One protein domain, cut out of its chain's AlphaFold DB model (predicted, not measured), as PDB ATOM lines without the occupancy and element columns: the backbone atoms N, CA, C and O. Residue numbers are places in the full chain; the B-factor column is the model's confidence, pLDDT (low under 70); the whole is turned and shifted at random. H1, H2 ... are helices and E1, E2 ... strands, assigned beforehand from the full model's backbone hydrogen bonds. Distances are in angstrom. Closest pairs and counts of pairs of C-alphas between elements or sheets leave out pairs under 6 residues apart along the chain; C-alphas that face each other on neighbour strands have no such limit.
ATOM      1  N   LYS A 258     346.352 358.124 308.640       90.44
ATOM      2  CA  LYS A 258     347.656 358.556 308.136       90.44
ATOM      3  C   LYS A 258     348.153 357.658 306.998       90.44
ATOM      4  O   LYS A 258     348.634 358.155 305.990       90.44
ATOM      5  N   GLU A 259     348.025 356.340 307.137       90.62
ATOM      6  CA  GLU A 259     348.411 355.396 306.082       90.62
ATOM      7  C   GLU A 259     347.583 355.585 304.809       90.62
ATOM      8  O   GLU A 259     348.140 355.525 303.715       90.62
ATOM      9  N   LYS A 260     346.280 355.869 304.927       88.50
ATOM     10  CA  LYS A 260     345.441 356.216 303.770       88.50
ATOM     11  C   LYS A 260     345.944 357.481 303.076       88.50
ATOM     12  O   LYS A 260     346.118 357.458 301.865       88.50
ATOM     13  N   GLU A 261     346.244 358.542 303.820       89.25
ATOM     14  CA  GLU A 261     346.810 359.777 303.257       89.25
ATOM     15  C   GLU A 261     348.166 359.529 302.569       89.25
ATOM     16  O   GLU A 261     348.414 360.028 301.472       89.25
ATOM     17  N   GLU A 262     349.036 358.710 303.171       88.94
ATOM     18  CA  GLU A 262     350.326 358.327 302.583       88.94
ATOM     19  C   GLU A 262     350.158 357.512 301.287       88.94
ATOM     20  O   GLU A 262     350.921 357.705 300.336       88.94
ATOM     21  N   ILE A 263     349.162 356.619 301.230       89.50
ATOM     22  CA  ILE A 263     348.796 355.867 300.020       89.50
ATOM     23  C   ILE A 263     348.338 356.821 298.916       89.50
ATOM     24  O   ILE A 263     348.814 356.723 297.784       89.50
ATOM     25  N   GLU A 264     347.440 357.749 299.243       89.06
ATOM     26  CA  GLU A 264     346.888 358.724 298.300       89.06
ATOM     27  C   GLU A 264     347.982 359.624 297.723       89.06
ATOM     28  O   GLU A 264     348.093 359.765 296.504       89.06
ATOM     29  N   ALA A 265     348.846 360.162 298.586       89.62
ATOM     30  CA  ALA A 265     349.961 361.010 298.180       89.62
ATOM     31  C   ALA A 265     350.970 360.260 297.298       89.62
ATOM     32  O   ALA A 265     351.428 360.791 296.284       89.62
ATOM     33  N   GLN A 266     351.308 359.012 297.648       90.06
ATOM     34  CA  GLN A 266     352.225 358.206 296.844       90.06
ATOM     35  C   GLN A 266     351.631 357.874 295.475       90.06
ATOM     36  O   GLN A 266     352.348 357.917 294.474       90.06
ATOM     37  N   LEU A 267     350.343 357.532 295.422       90.19
ATOM     38  CA  LEU A 267     349.667 357.223 294.170       90.19
ATOM     39  C   LEU A 267     349.593 358.461 293.271       90.19
ATOM     40  O   LEU A 267     349.937 358.363 292.096       90.19
ATOM     41  N   HIS A 268     349.238 359.622 293.833       91.00
ATOM     42  CA  HIS A 268     349.237 360.900 293.116       91.00
ATOM     43  C   HIS A 268     350.610 361.192 292.511       91.00
ATOM     44  O   HIS A 268     350.721 361.372 291.302       91.00
ATOM     45  N   PHE A 269     351.658 361.181 293.339       90.75
ATOM     46  CA  PHE A 269     353.025 361.446 292.894       90.75
ATOM     47  C   PHE A 269     353.479 360.466 291.805       90.75
ATOM     48  O   PHE A 269     354.092 360.859 290.817       90.75
ATOM     49  N   SER A 270     353.161 359.179 291.962       91.31
ATOM     50  CA  SER A 270     353.590 358.156 291.008       91.31
ATOM     51  C   SER A 270     352.910 358.308 289.649       91.31
ATOM     52  O   SER A 270     353.581 358.174 288.629       91.31
ATOM     53  N   ILE A 271     351.611 358.616 289.620       90.31
ATOM     54  CA  ILE A 271     350.874 358.867 288.374       90.31
ATOM     55  C   ILE A 271     351.352 360.172 287.728       90.31
ATOM     56  O   ILE A 271     351.610 360.195 286.528       90.31
ATOM     57  N   GLU A 272     351.536 361.238 288.506       90.19
ATOM     58  CA  GLU A 272     352.010 362.529 287.995       90.19
ATOM     59  C   GLU A 272     353.385 362.420 287.317       90.19
ATOM     60  O   GLU A 272     353.591 362.979 286.240       90.19
ATOM     61  N   GLU A 273     354.309 361.665 287.913       89.69
ATOM     62  CA  GLU A 273     355.667 361.510 287.391       89.69
ATOM     63  C   GLU A 273     355.762 360.462 286.274       89.69
ATOM     64  O   GLU A 273     356.399 360.702 285.246       89.69
ATOM     65  N   GLN A 274     355.142 359.290 286.452       87.62
ATOM     66  CA  GLN A 274     355.318 358.153 285.536       87.62
ATOM     67  C   GLN A 274     354.281 358.119 284.413       87.62
ATOM     68  O   GLN A 274     354.560 357.599 283.334       87.62
ATOM     69  N   GLU A 275     353.106 358.707 284.632       89.44
ATOM     70  CA  GLU A 275     352.026 358.818 283.649       89.44
ATOM     71  C   GLU A 275     351.741 360.276 283.283       89.44
ATOM     72  O   GLU A 275     350.648 360.603 282.832       89.44
ATOM     73  N   LYS A 276     352.737 361.166 283.398       89.75
ATOM     74  CA  LYS A 276     352.611 362.595 283.066       89.75
ATOM     75  C   LYS A 276     351.879 362.859 281.748       89.75
ATOM     76  O   LYS A 276     351.128 363.827 281.623       89.75
ATOM     77  N   THR A 277     352.106 361.993 280.760       90.62
ATOM     78  CA  THR A 277     351.346 361.967 279.512       90.62
ATOM     79  C   THR A 277     350.979 360.546 279.111       90.62
ATOM     80  O   THR A 277     351.831 359.658 279.179       90.62
ATOM     81  N   ILE A 278     349.769 360.347 278.586       89.62
ATOM     82  CA  ILE A 278     349.296 359.043 278.097       89.62
ATOM     83  C   ILE A 278     348.746 359.131 276.661       89.62
ATOM     84  O   ILE A 278     348.110 360.126 276.301       89.62
ATOM     85  N   PRO A 279     348.949 358.104 275.815       87.94
ATOM     86  CA  PRO A 279     348.316 358.033 274.503       87.94
ATOM     87  C   PRO A 279     346.856 357.562 274.613       87.94
ATOM     88  O   PRO A 279     346.571 356.513 275.185       87.94
ATOM     89  N   TYR A 280     345.917 358.289 273.999       87.56
ATOM     90  CA  TYR A 280     344.497 357.912 273.965       87.56
ATOM     91  C   TYR A 280     343.827 358.368 272.665       87.56
ATOM     92  O   TYR A 280     343.971 359.516 272.273       87.56
ATOM     93  N   LYS A 281     343.082 357.488 271.972       83.50
ATOM     94  CA  LYS A 281     342.307 357.809 270.746       83.50
ATOM     95  C   LYS A 281     343.040 358.726 269.735       83.50
ATOM     96  O   LYS A 281     342.452 359.663 269.209       83.50
ATOM     97  N   LYS A 282     344.304 358.407 269.419       85.06
ATOM     98  CA  LYS A 282     345.197 359.136 268.481       85.06
ATOM     99  C   LYS A 282     345.680 360.526 268.938       85.06
ATOM    100  O   LYS A 282     346.232 361.254 268.121       85.06
ATOM    101  N   GLN A 283     345.522 360.875 270.208       88.94
ATOM    102  CA  GLN A 283     346.064 362.099 270.808       88.94
ATOM    103  C   GLN A 283     346.872 361.773 272.070       88.94
ATOM    104  O   GLN A 283     346.771 360.668 272.612       88.94
ATOM    105  N   ILE A 284     347.680 362.732 272.522       90.69
ATOM    106  CA  ILE A 284     348.385 362.669 273.804       90.69
ATOM    107  C   ILE A 284     347.572 363.474 274.816       90.69
ATOM    108  O   ILE A 284     347.157 364.600 274.540       90.69
ATOM    109  N   LEU A 285     347.315 362.876 275.973       92.19
ATOM    110  CA  LEU A 285     346.683 363.548 277.098       92.19
ATOM    111  C   LEU A 285     347.735 363.864 278.156       92.19
ATOM    112  O   LEU A 285     348.633 363.055 278.373       92.19
ATOM    113  N   THR A 286     347.606 365.007 278.823       93.12
ATOM    114  CA  THR A 286     348.490 365.425 279.921       93.12
ATOM    115  C   THR A 286     347.772 365.255 281.252       93.12
ATOM    116  O   THR A 286     346.591 365.598 281.350       93.12
ATOM    117  N   PHE A 287     348.461 364.703 282.252       94.31
ATOM    118  CA  PHE A 287     347.918 364.524 283.596       94.31
ATOM    119  C   PHE A 287     347.504 365.871 284.191       94.31
ATOM    120  O   PHE A 287     348.185 366.882 284.010       94.31
ATOM    121  N   ARG A 288     346.362 365.878 284.877       92.56
ATOM    122  CA  ARG A 288     345.812 367.064 285.530       92.56
ATOM    123  C   ARG A 288     345.712 366.870 287.035       92.56
ATOM    124  O   ARG A 288     346.221 367.705 287.770       92.56
ATOM    125  N   GLU A 289     345.022 365.823 287.474       92.62
ATOM    126  CA  GLU A 289     344.774 365.568 288.895       92.62
ATOM    127  C   GLU A 289     344.366 364.114 289.151       92.62
ATOM    128  O   GLU A 289     343.934 363.398 288.241       92.62
ATOM    129  N   LEU A 290     344.504 363.688 290.407       92.62
ATOM    130  CA  LEU A 290     343.988 362.425 290.921       92.62
ATOM    131  C   LEU A 290     342.879 362.725 291.931       92.62
ATOM    132  O   LEU A 290     343.127 363.325 292.974       92.62
ATOM    133  N   GLU A 291     341.664 362.274 291.645       90.75
ATOM    134  CA  GLU A 291     340.515 362.414 292.534       90.75
ATOM    135  C   GLU A 291     340.177 361.083 293.206       90.75
ATOM    136  O   GLU A 291     340.180 360.025 292.573       90.75
ATOM    137  N   LYS A 292     339.801 361.132 294.486       88.06
ATOM    138  CA  LYS A 292     339.214 359.993 295.196       88.06
ATOM    139  C   LYS A 292     337.699 360.157 295.297       88.06
ATOM    140  O   LYS A 292     337.221 361.164 295.815       88.06
ATOM    141  N   LYS A 293     336.939 359.158 294.841       87.75
ATOM    142  CA  LYS A 293     335.471 359.093 294.968       87.75
ATOM    143  C   LYS A 293     335.049 357.672 295.318       87.75
ATOM    144  O   LYS A 293     335.513 356.738 294.679       87.75
ATOM    145  N   ASP A 294     334.180 357.518 296.317       82.88
ATOM    146  CA  ASP A 294     333.647 356.219 296.761       82.88
ATOM    147  C   ASP A 294     334.738 355.145 296.987       82.88
ATOM    148  O   ASP A 294     334.608 354.003 296.553       82.88
ATOM    149  N   ASP A 295     335.849 355.528 297.636       85.19
ATOM    150  CA  ASP A 295     337.031 354.674 297.869       85.19
ATOM    151  C   ASP A 295     337.705 354.107 296.601       85.19
ATOM    152  O   ASP A 295     338.435 353.110 296.657       85.19
ATOM    153  N   LEU A 296     337.508 354.780 295.465       90.94
ATOM    154  CA  LEU A 296     338.184 354.539 294.194       90.94
ATOM    155  C   LEU A 296     338.969 355.771 293.749       90.94
ATOM    156  O   LEU A 296     338.612 356.908 294.070       90.94
ATOM    157  N   PHE A 297     340.030 355.530 292.984       92.19
ATOM    158  CA  PHE A 297     340.895 356.574 292.452       92.19
ATOM    159  C   PHE A 297     340.623 356.815 290.974       92.19
ATOM    160  O   PHE A 297     340.537 355.877 290.178       92.19
ATOM    161  N   PHE A 298     340.521 358.086 290.605       92.69
ATOM    162  CA  PHE A 298     340.259 358.538 289.250       92.69
ATOM    163  C   PHE A 298     341.334 359.523 288.827       92.69
ATOM    164  O   PHE A 298     341.463 360.599 289.400       92.69
ATOM    165  N   SER A 299     342.107 359.156 287.816       93.00
ATOM    166  CA  SER A 299     343.078 360.050 287.200       93.00
ATOM    167  C   SER A 299     342.410 360.834 286.078       93.00
ATOM    168  O   SER A 299     341.802 360.249 285.171       93.00
ATOM    169  N   THR A 300     342.547 362.150 286.121       92.88
ATOM    170  CA  THR A 300     342.005 363.070 285.130       92.88
ATOM    171  C   THR A 300     343.123 363.581 284.237       92.88
ATOM    172  O   THR A 300     344.185 363.995 284.701       92.88
ATOM    173  N   TYR A 301     342.858 363.591 282.934       93.06
ATOM    174  CA  TYR A 301     343.783 364.057 281.916       93.06
ATOM    175  C   TYR A 301     343.112 365.060 280.980       93.06
ATOM    176  O   TYR A 301     341.905 364.997 280.742       93.06
ATOM    177  N   ILE A 302     343.901 365.969 280.412       92.94
ATOM    178  CA  ILE A 302     343.436 366.995 279.474       92.94
ATOM    179  C   ILE A 302     344.117 366.834 278.111       92.94
ATOM    180  O   ILE A 302     345.317 366.565 278.035       92.94
ATOM    181  N   SER A 303     343.357 366.968 277.022       91.56
ATOM    182  CA  SER A 303     343.933 367.044 275.674       91.56
ATOM    183  C   SER A 303     344.473 368.441 275.366       91.56
ATOM    184  O   SER A 303     344.106 369.420 276.013       91.56
ATOM    185  N   GLU A 304     345.270 368.560 274.304       86.81
ATOM    186  CA  GLU A 304     345.730 369.857 273.778       86.81
ATOM    187  C   GLU A 304     344.573 370.819 273.441       86.81
ATOM    188  O   GLU A 304     344.732 372.036 273.485       86.81
ATOM    189  N   HIS A 305     343.384 370.284 273.144       85.38
ATOM    190  CA  HIS A 305     342.171 371.053 272.848       85.38
ATOM    191  C   HIS A 305     341.307 371.350 274.087       85.38
ATOM    192  O   HIS A 305     340.177 371.817 273.947       85.38
ATOM    193  N   GLY A 306     341.798 371.056 275.293       84.88
ATOM    194  CA  GLY A 306     341.107 371.349 276.551       84.88
ATOM    195  C   GLY A 306     340.000 370.363 276.936       84.88
ATOM    196  O   GLY A 306     339.261 370.625 277.884       84.88
ATOM    197  N   GLN A 307     339.859 369.232 276.233       88.56
ATOM    198  CA  GLN A 307     338.873 368.203 276.587       88.56
ATOM    199  C   GLN A 307     339.373 367.374 277.772       88.56
ATOM    200  O   GLN A 307     340.519 366.926 277.773       88.56
ATOM    201  N   ILE A 308     338.502 367.166 278.760       90.12
ATOM    202  CA  ILE A 308     338.804 366.432 279.991       90.12
ATOM    203  C   ILE A 308     338.410 364.964 279.821       90.12
ATOM    204  O   ILE A 308     337.307 364.659 279.370       90.12
ATOM    205  N   TYR A 309     339.303 364.064 280.219       89.81
ATOM    206  CA  TYR A 309     339.093 362.623 280.224       89.81
ATOM    207  C   TYR A 309     339.372 362.068 281.612       89.81
ATOM    208  O   TYR A 309     340.400 362.376 282.210       89.81
ATOM    209  N   ASN A 310     338.473 361.220 282.099       91.06
ATOM    210  CA  ASN A 310     338.608 360.561 283.389       91.06
ATOM    211  C   ASN A 310     338.895 359.077 283.181       91.06
ATOM    212  O   ASN A 310     338.292 358.421 282.325       91.06
ATOM    213  N   PHE A 311     339.805 358.550 283.987       91.25
ATOM    214  CA  PHE A 311     340.176 357.147 283.968       91.25
ATOM    215  C   PHE A 311     340.119 356.597 285.383       91.25
ATOM    216  O   PHE A 311     340.620 357.221 286.315       91.25
ATOM    217  N   LEU A 312     339.500 355.431 285.542       91.88
ATOM    218  CA  LEU A 312     339.570 354.671 286.779       91.88
ATOM    219  C   LEU A 312     340.977 354.079 286.896       91.88
ATOM    220  O   LEU A 312     341.429 353.367 285.991       91.88
ATOM    221  N   VAL A 313     341.639 354.350 288.018       91.19
ATOM    222  CA  VAL A 313     342.917 353.729 288.368       91.19
ATOM    223  C   VAL A 313     342.656 352.271 288.711       91.19
ATOM    224  O   VAL A 313     341.845 351.962 289.590       91.19
ATOM    225  N   THR A 314     343.330 351.359 288.017       89.06
ATOM    226  CA  THR A 314     343.101 349.921 288.187       89.06
ATOM    227  C   THR A 314     343.947 349.323 289.300       89.06
ATOM    228  O   THR A 314     344.988 349.855 289.676       89.06
ATOM    229  N   ASP A 315     343.534 348.155 289.797       86.31
ATOM    230  CA  ASP A 315     344.308 347.370 290.766       86.31
ATOM    231  C   ASP A 315     345.742 347.081 290.276       86.31
ATOM    232  O   ASP A 315     346.691 347.064 291.056       86.31
ATOM    233  N   LYS A 316     345.935 346.959 288.956       86.50
ATOM    234  CA  LYS A 316     347.261 346.835 288.345       86.50
ATOM    235  C   LYS A 316     348.142 348.062 288.599       86.50
ATOM    236  O   LYS A 316     349.323 347.895 288.886       86.50
ATOM    237  N   GLN A 317     347.585 349.271 288.506       88.31
ATOM    238  CA  GLN A 317     348.295 350.517 288.824       88.31
ATOM    239  C   GLN A 317     348.540 350.635 290.329       88.31
ATOM    240  O   GLN A 317     349.655 350.952 290.731       88.31
ATOM    241  N   ILE A 318     347.548 350.292 291.160       88.50
ATOM    242  CA  ILE A 318     347.697 350.234 292.623       88.50
ATOM    243  C   ILE A 318     348.873 349.328 293.002       88.50
ATOM    244  O   ILE A 318     349.804 349.786 293.655       88.50
ATOM    245  N   LYS A 319     348.911 348.079 292.523       86.81
ATOM    246  CA  LYS A 319     349.999 347.126 292.814       86.81
ATOM    247  C   LYS A 319     351.357 347.553 292.255       86.81
ATOM    248  O   LYS A 319     352.383 347.208 292.837       86.81
ATOM    249  N   TYR A 320     351.373 348.271 291.132       87.25
ATOM    250  CA  TYR A 320     352.604 348.750 290.505       87.25
ATOM    251  C   TYR A 320     353.215 349.941 291.260       87.25
ATOM    252  O   TYR A 320     354.410 349.934 291.547       87.25
ATOM    253  N   TYR A 321     352.402 350.936 291.627       87.31
ATOM    254  CA  TYR A 321     352.868 352.162 292.288       87.31
ATOM    255  C   TYR A 321     352.963 352.048 293.810       87.31
ATOM    256  O   TYR A 321     353.720 352.789 294.442       87.31
ATOM    257  N   LEU A 322     352.224 351.112 294.403       83.25
ATOM    258  CA  LEU A 322     352.180 350.863 295.840       83.25
ATOM    259  C   LEU A 322     352.714 349.449 296.124       83.25
ATOM    260  O   LEU A 322     351.934 348.555 296.462       83.25
ATOM    261  N   PRO A 323     354.035 349.205 295.999       68.62
ATOM    262  CA  PRO A 323     354.610 347.934 296.427       68.62
ATOM    263  C   PRO A 323     354.258 347.708 297.900       68.62
ATOM    264  O   PRO A 323     354.346 348.642 298.699       68.62
ATOM    265  N   ILE A 324     353.820 346.489 298.240       59.09
ATOM    266  CA  ILE A 324     353.230 346.136 299.542       59.09
ATOM    267  C   ILE A 324     354.158 346.595 300.676       59.09
ATOM    268  O   ILE A 324     355.200 346.001 300.953       59.09
ATOM    269  N   LYS A 325     353.772 347.709 301.297       64.44
ATOM    270  CA  LYS A 325     354.477 348.396 302.378       64.44
ATOM    271  C   LYS A 325     354.147 347.765 303.733       64.44
ATOM    272  O   LYS A 325     353.246 346.937 303.866       64.44
ATOM    273  N   GLN A 326     354.865 348.213 304.762       72.50
ATOM    274  CA  GLN A 326     354.665 347.884 306.179       72.50
ATOM    275  C   GLN A 326     353.354 348.468 306.765       72.50
ATOM    276  O   GLN A 326     353.346 348.912 307.908       72.50
ATOM    277  N   TYR A 327     352.258 348.487 306.001       86.06
ATOM    278  CA  TYR A 327     350.968 349.030 306.430       86.06
ATOM    279  C   TYR A 327     350.295 348.168 307.494       86.06
ATOM    280  O   TYR A 327     350.575 346.964 307.584       86.06
ATOM    281  N   THR A 328     349.389 348.759 308.273       87.88
ATOM    282  CA  THR A 328     348.492 348.017 309.169       87.88
ATOM    283  C   THR A 328     347.672 346.970 308.416       87.88
ATOM    284  O   THR A 328     347.440 347.100 307.210       87.88
ATOM    285  N   LYS A 329     347.223 345.925 309.115       88.25
ATOM    286  CA  LYS A 329     346.354 344.881 308.563       88.25
ATOM    287  C   LYS A 329     345.132 345.485 307.875       88.25
ATOM    288  O   LYS A 329     344.871 345.176 306.719       88.25
ATOM    289  N   ALA A 330     344.475 346.438 308.534       87.06
ATOM    290  CA  ALA A 330     343.306 347.124 307.990       87.06
ATOM    291  C   ALA A 330     343.603 347.869 306.675       87.06
ATOM    292  O   ALA A 330     342.805 347.834 305.742       87.06
ATOM    293  N   SER A 331     344.755 348.539 306.572       87.69
ATOM    294  CA  SER A 331     345.162 349.229 305.341       87.69
ATOM    295  C   SER A 331     345.552 348.255 304.222       87.69
ATOM    296  O   SER A 331     345.305 348.546 303.051       87.69
ATOM    297  N   LYS A 332     346.127 347.090 304.557       88.06
ATOM    298  CA  LYS A 332     346.392 346.018 303.583       88.06
ATOM    299  C   LYS A 332     345.093 345.432 303.043       88.06
ATOM    300  O   LYS A 332     344.927 345.400 301.832       88.06
ATOM    301  N   GLU A 333     344.171 345.053 303.924       87.81
ATOM    302  CA  GLU A 333     342.848 344.536 303.552       87.81
ATOM    303  C   GLU A 333     342.100 345.554 302.683       87.81
ATOM    304  O   GLU A 333     341.559 345.212 301.632       87.81
ATOM    305  N   TRP A 334     342.172 346.842 303.038       87.38
ATOM    306  CA  TRP A 334     341.599 347.905 302.219       87.38
ATOM    307  C   TRP A 334     342.184 347.937 300.799       87.38
ATOM    308  O   TRP A 334     341.421 348.119 299.851       87.38
ATOM    309  N   LEU A 335     343.495 347.745 300.620       87.31
ATOM    310  CA  LEU A 335     344.126 347.672 299.297       87.31
ATOM    311  C   LEU A 335     343.801 346.367 298.555       87.31
ATOM    312  O   LEU A 335     343.552 346.406 297.354       87.31
ATOM    313  N   GLU A 336     343.764 345.230 299.246       87.12
ATOM    314  CA  GLU A 336     343.427 343.924 298.660       87.12
ATOM    315  C   GLU A 336     341.991 343.895 298.122       87.12
ATOM    316  O   GLU A 336     341.725 343.359 297.045       87.12
ATOM    317  N   GLU A 337     341.067 344.555 298.818       89.44
ATOM    318  CA  GLU A 337     339.679 344.705 298.389       89.44
ATOM    319  C   GLU A 337     339.482 345.732 297.259       89.44
ATOM    320  O   GLU A 337     338.389 345.815 296.687       89.44
ATOM    321  N   TYR A 338     340.509 346.515 296.905       89.38
ATOM    322  CA  TYR A 338     340.396 347.562 295.885       89.38
ATOM    323  C   TYR A 338     339.930 347.000 294.538       89.38
ATOM    324  O   TYR A 338     339.049 347.579 293.902       89.38
ATOM    325  N   GLN A 339     340.456 345.842 294.125       87.88
ATOM    326  CA  GLN A 339     340.055 345.187 292.879       87.88
ATOM    327  C   GLN A 339     338.554 344.880 292.855       87.88
ATOM    328  O   GLN A 339     337.878 345.178 291.870       87.88
ATOM    329  N   SER A 340     338.018 344.325 293.943       89.25
ATOM    330  CA  SER A 340     336.596 343.996 294.066       89.25
ATOM    331  C   SER A 340     335.723 345.249 293.973       89.25
ATOM    332  O   SER A 340     334.725 345.253 293.250       89.25
ATOM    333  N   ARG A 341     336.131 346.343 294.634       90.81
ATOM    334  CA  ARG A 341     335.427 347.635 294.563       90.81
ATOM    335  C   ARG A 341     335.469 348.231 293.152       90.81
ATOM    336  O   ARG A 341     334.442 348.684 292.646       90.81
ATOM    337  N   ALA A 342     336.622 348.174 292.488       88.38
ATOM    338  CA  ALA A 342     336.792 348.659 291.120       88.38
ATOM    339  C   ALA A 342     335.947 347.854 290.114       88.38
ATOM    340  O   ALA A 342     335.288 348.438 289.254       88.38
ATOM    341  N   LEU A 343     335.911 346.522 290.245       88.44
ATOM    342  CA  LEU A 343     335.086 345.641 289.409       88.44
ATOM    343  C   LEU A 343     333.590 345.931 289.581       88.44
ATOM    344  O   LEU A 343     332.887 346.094 288.583       88.44
ATOM    345  N   ALA A 344     333.118 346.074 290.823       88.81
ATOM    346  CA  ALA A 344     331.725 346.418 291.107       88.81
ATOM    347  C   ALA A 344     331.329 347.775 290.494       88.81
ATOM    348  O   ALA A 344     330.239 347.925 289.934       88.81
ATOM    349  N   PHE A 345     332.228 348.763 290.541       89.81
ATOM    350  CA  PHE A 345     332.017 350.048 289.878       89.81
ATOM    351  C   PHE A 345     331.925 349.904 288.352       89.81
ATOM    352  O   PHE A 345     331.016 350.474 287.741       89.81
ATOM    353  N   MET A 346     332.831 349.144 287.730       86.62
ATOM    354  CA  MET A 346     332.832 348.929 286.279       86.62
ATOM    355  C   MET A 346     331.569 348.200 285.806       86.62
ATOM    356  O   MET A 346     330.968 348.611 284.810       86.62
ATOM    357  N   GLU A 347     331.117 347.185 286.546       87.81
ATOM    358  CA  GLU A 347     329.874 346.460 286.265       87.81
ATOM    359  C   GLU A 347     328.656 347.389 286.333       87.81
ATOM    360  O   GLU A 347     327.872 347.463 285.380       87.81
ATOM    361  N   LYS A 348     328.547 348.187 287.406       88.25
ATOM    362  CA  LYS A 348     327.478 349.184 287.583       88.25
ATOM    363  C   LYS A 348     327.399 350.174 286.414       88.25
ATOM    364  O   LYS A 348     326.303 350.576 286.027       88.25
ATOM    365  N   HIS A 349     328.540 350.537 285.825       85.69
ATOM    366  CA  HIS A 349     328.631 351.489 284.711       85.69
ATOM    367  C   HIS A 349     328.741 350.825 283.328       85.69
ATOM    368  O   HIS A 349     328.958 351.517 282.332       85.69
ATOM    369  N   LYS A 350     328.541 349.501 283.233       85.44
ATOM    370  CA  LYS A 350     328.585 348.717 281.982       85.44
ATOM    371  C   LYS A 350     329.907 348.852 281.209       85.44
ATOM    372  O   LYS A 350     329.925 348.784 279.976       85.44
ATOM    373  N   ILE A 351     331.013 349.032 281.923       84.50
ATOM    374  CA  ILE A 351     332.358 349.116 281.349       84.50
ATOM    375  C   ILE A 351     332.858 347.691 281.092       84.50
ATOM    376  O   ILE A 351     332.899 346.867 281.999       84.50
ATOM    377  N   LYS A 352     333.216 347.379 279.839       74.81
ATOM    378  CA  LYS A 352     333.620 346.027 279.397       74.81
ATOM    379  C   LYS A 352     335.107 345.724 279.644       74.81
ATOM    380  O   LYS A 352     335.745 345.101 278.799       74.81
ATOM    381  N   ASP A 353     335.652 346.177 280.768       73.31
ATOM    382  CA  ASP A 353     337.038 345.928 281.169       73.31
ATOM    383  C   ASP A 353     337.074 345.111 282.469       73.31
ATOM    384  O   ASP A 353     336.196 345.250 283.319       73.31
ATOM    385  N   LYS A 354     338.068 344.230 282.610       69.19
ATOM    386  CA  LYS A 354     338.258 343.375 283.797       69.19
ATOM    387  C   LYS A 354     339.335 343.906 284.753       69.19
ATOM    388  O   LYS A 354     339.750 343.191 285.662       69.19
ATOM    389  N   GLY A 355     339.802 345.138 284.555       64.31
ATOM    390  CA  GLY A 355     340.911 345.736 285.298       64.31
ATOM    391  C   GLY A 355     342.287 345.253 284.828       64.31
ATOM    392  O   GLY A 355     343.253 345.324 285.584       64.31
ATOM    393  N   GLU A 356     342.387 344.727 283.603       69.44
ATOM    394  CA  GLU A 356     343.617 344.118 283.064       69.44
ATOM    395  C   GLU A 356     344.572 345.158 282.443       69.44
ATOM    396  O   GLU A 356     345.794 344.945 282.350       69.44
ATOM    397  N   VAL A 357     344.017 346.307 282.048       75.88
ATOM    398  CA  VAL A 357     344.742 347.455 281.495       75.88
ATOM    399  C   VAL A 357     344.930 348.549 282.547       75.88
ATOM    400  O   VAL A 357     344.210 348.625 283.541       75.88
ATOM    401  N   MET A 358     345.941 349.390 282.351       80.38
ATOM    402  CA  MET A 358     346.089 350.625 283.124       80.38
ATOM    403  C   MET A 358     345.164 351.689 282.524       80.38
ATOM    404  O   MET A 358     344.992 351.706 281.304       80.38
ATOM    405  N   ASN A 359     344.598 352.561 283.362       76.50
ATOM    406  CA  ASN A 359     343.715 353.662 282.969       76.50
ATOM    407  C   ASN A 359     342.473 353.205 282.191       76.50
ATOM    408  O   ASN A 359     342.397 353.321 280.966       76.50
ATOM    409  N   VAL A 360     341.456 352.718 282.910       83.62
ATOM    410  CA  VAL A 360     340.181 352.328 282.292       83.62
ATOM    411  C   VAL A 360     339.343 353.582 282.037       83.62
ATOM    412  O   VAL A 360     338.981 354.263 282.997       83.62
ATOM    413  N   PRO A 361     339.006 353.917 280.776       83.56
ATOM    414  CA  PRO A 361     338.251 355.127 280.480       83.56
ATOM    415  C   PRO A 361     336.863 355.052 281.113       83.56
ATOM    416  O   PRO A 361     336.082 354.147 280.812       83.56
ATOM    417  N   VAL A 362     336.541 356.033 281.948       83.00
ATOM    418  CA  VAL A 362     335.200 356.221 282.498       83.00
ATOM    419  C   VAL A 362     334.569 357.377 281.741       83.00
ATOM    420  O   VAL A 362     334.946 358.535 281.900       83.00
ATOM    421  N   SER A 363     333.664 357.047 280.821       63.72
ATOM    422  CA  SER A 363     332.973 358.040 280.002       63.72
ATOM    423  C   SER A 363     332.278 359.050 280.915       63.72
ATOM    424  O   SER A 363     331.331 358.694 281.613       63.72
TER     425      SER A 363
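AT A GLANCE: This is residues 258 to 363 of the 365 residues of an uncharacterized protein of Arcobacter skirrowii CCUG 10374 (UniProt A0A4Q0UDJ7). A strongly twisted, curled sheet of five strands has the long helix H1 running along one face, over E2 and E3. H2, H3 and H4 follow one another beyond E4: H2 packs crosswise on H1, H3 lies at the end of the long axis farthest from the E3 to E4 turn, and H4 only grazes the sheet before a long link leads back to E5 at its edge. The printed part has 106 residues, with four named helices and five named strands in the order H1 E1 E2 E3 E4 H2 H3 H4 E5; the sheet's order is E1 E2 E3 E4 E5, all antiparallel, and the class is mixed. It is compact, with a radius of gyration of the C-alphas of 13.8 A and spans of 44 by 30 by 20 A.

HOW THE PARTS SIT: Start with H1, residues 258 to 274, which is on the sheet at a height of 9.9 A; on the local plane its line and that of E2, residues 283 to 293, stand at 2 degrees. Their closest C-alphas are those of His 268 and Leu 290, 5.9 A apart. Look next at the meander, each strand the antiparallel neighbour of the one before: E1, residues 277 to 280, E2, E3, residues 296 to 303, and E4, residues 308 to 312. Within hydrogen-bond range are N 278 and O 285 across E1 and E2, 2.9 A apart, N 291 and O 298 across E2 and E3, 2.8 A apart, and N 301 and O 309 across E3 and E4, 2.8 A apart. E2 bends by 64 degrees at residue 288. H2, residues 315 to 321, touches residues 266 to 270 of H1 alone, about perpendicular at 82 degrees, closest at the C-alphas of Ser 270 and Tyr 321, 6.2 A. H3, residues 329 to 336, is close to H1 but not clearly touching, with the C-alphas of Glu 259 and Ser 331 7.0 A apart. H4, residues 338 to 348, meets H3 only through their link and only just touches H2, with 3 pairs of C-alphas within 8 A, the closest those of Asp 315 and Gln 339, 5.2 A. The edge strand E5, residues 360 to 362, is the antiparallel neighbour of E4; across this pair N 312 of E4 and O 360 of E5 are within hydrogen-bond range, 2.8 A apart. In the four helices every O i to N i+4 pair is within hydrogen-bond range.

IN THESE COORDINATES: Find C-alpha 258 at (347.656, 358.556, 308.136); from there H1 runs 23.9 A to C-alpha 274. E2 covers 26.6 A, E3 23.1 A, E4 13.6 A and H4 15.4 A; E1, H2, H3 and E5 are shorter. C-alpha 329, where H3 begins, is at (346.354, 344.881, 308.563), and E5 ends at C-alpha 362, (335.200, 356.221, 282.498).

THE WHOLE: The two C-alphas farthest apart are those of His 305 and Lys 329, 44.5 A. The printed part has no cut; the link from H4 to E5, 11 residues, is long. Confidence is under 70 at residues 323 to 325, residues 354 to 356 and residue 363, against a mean pLDDT of 86.5 for the printed part.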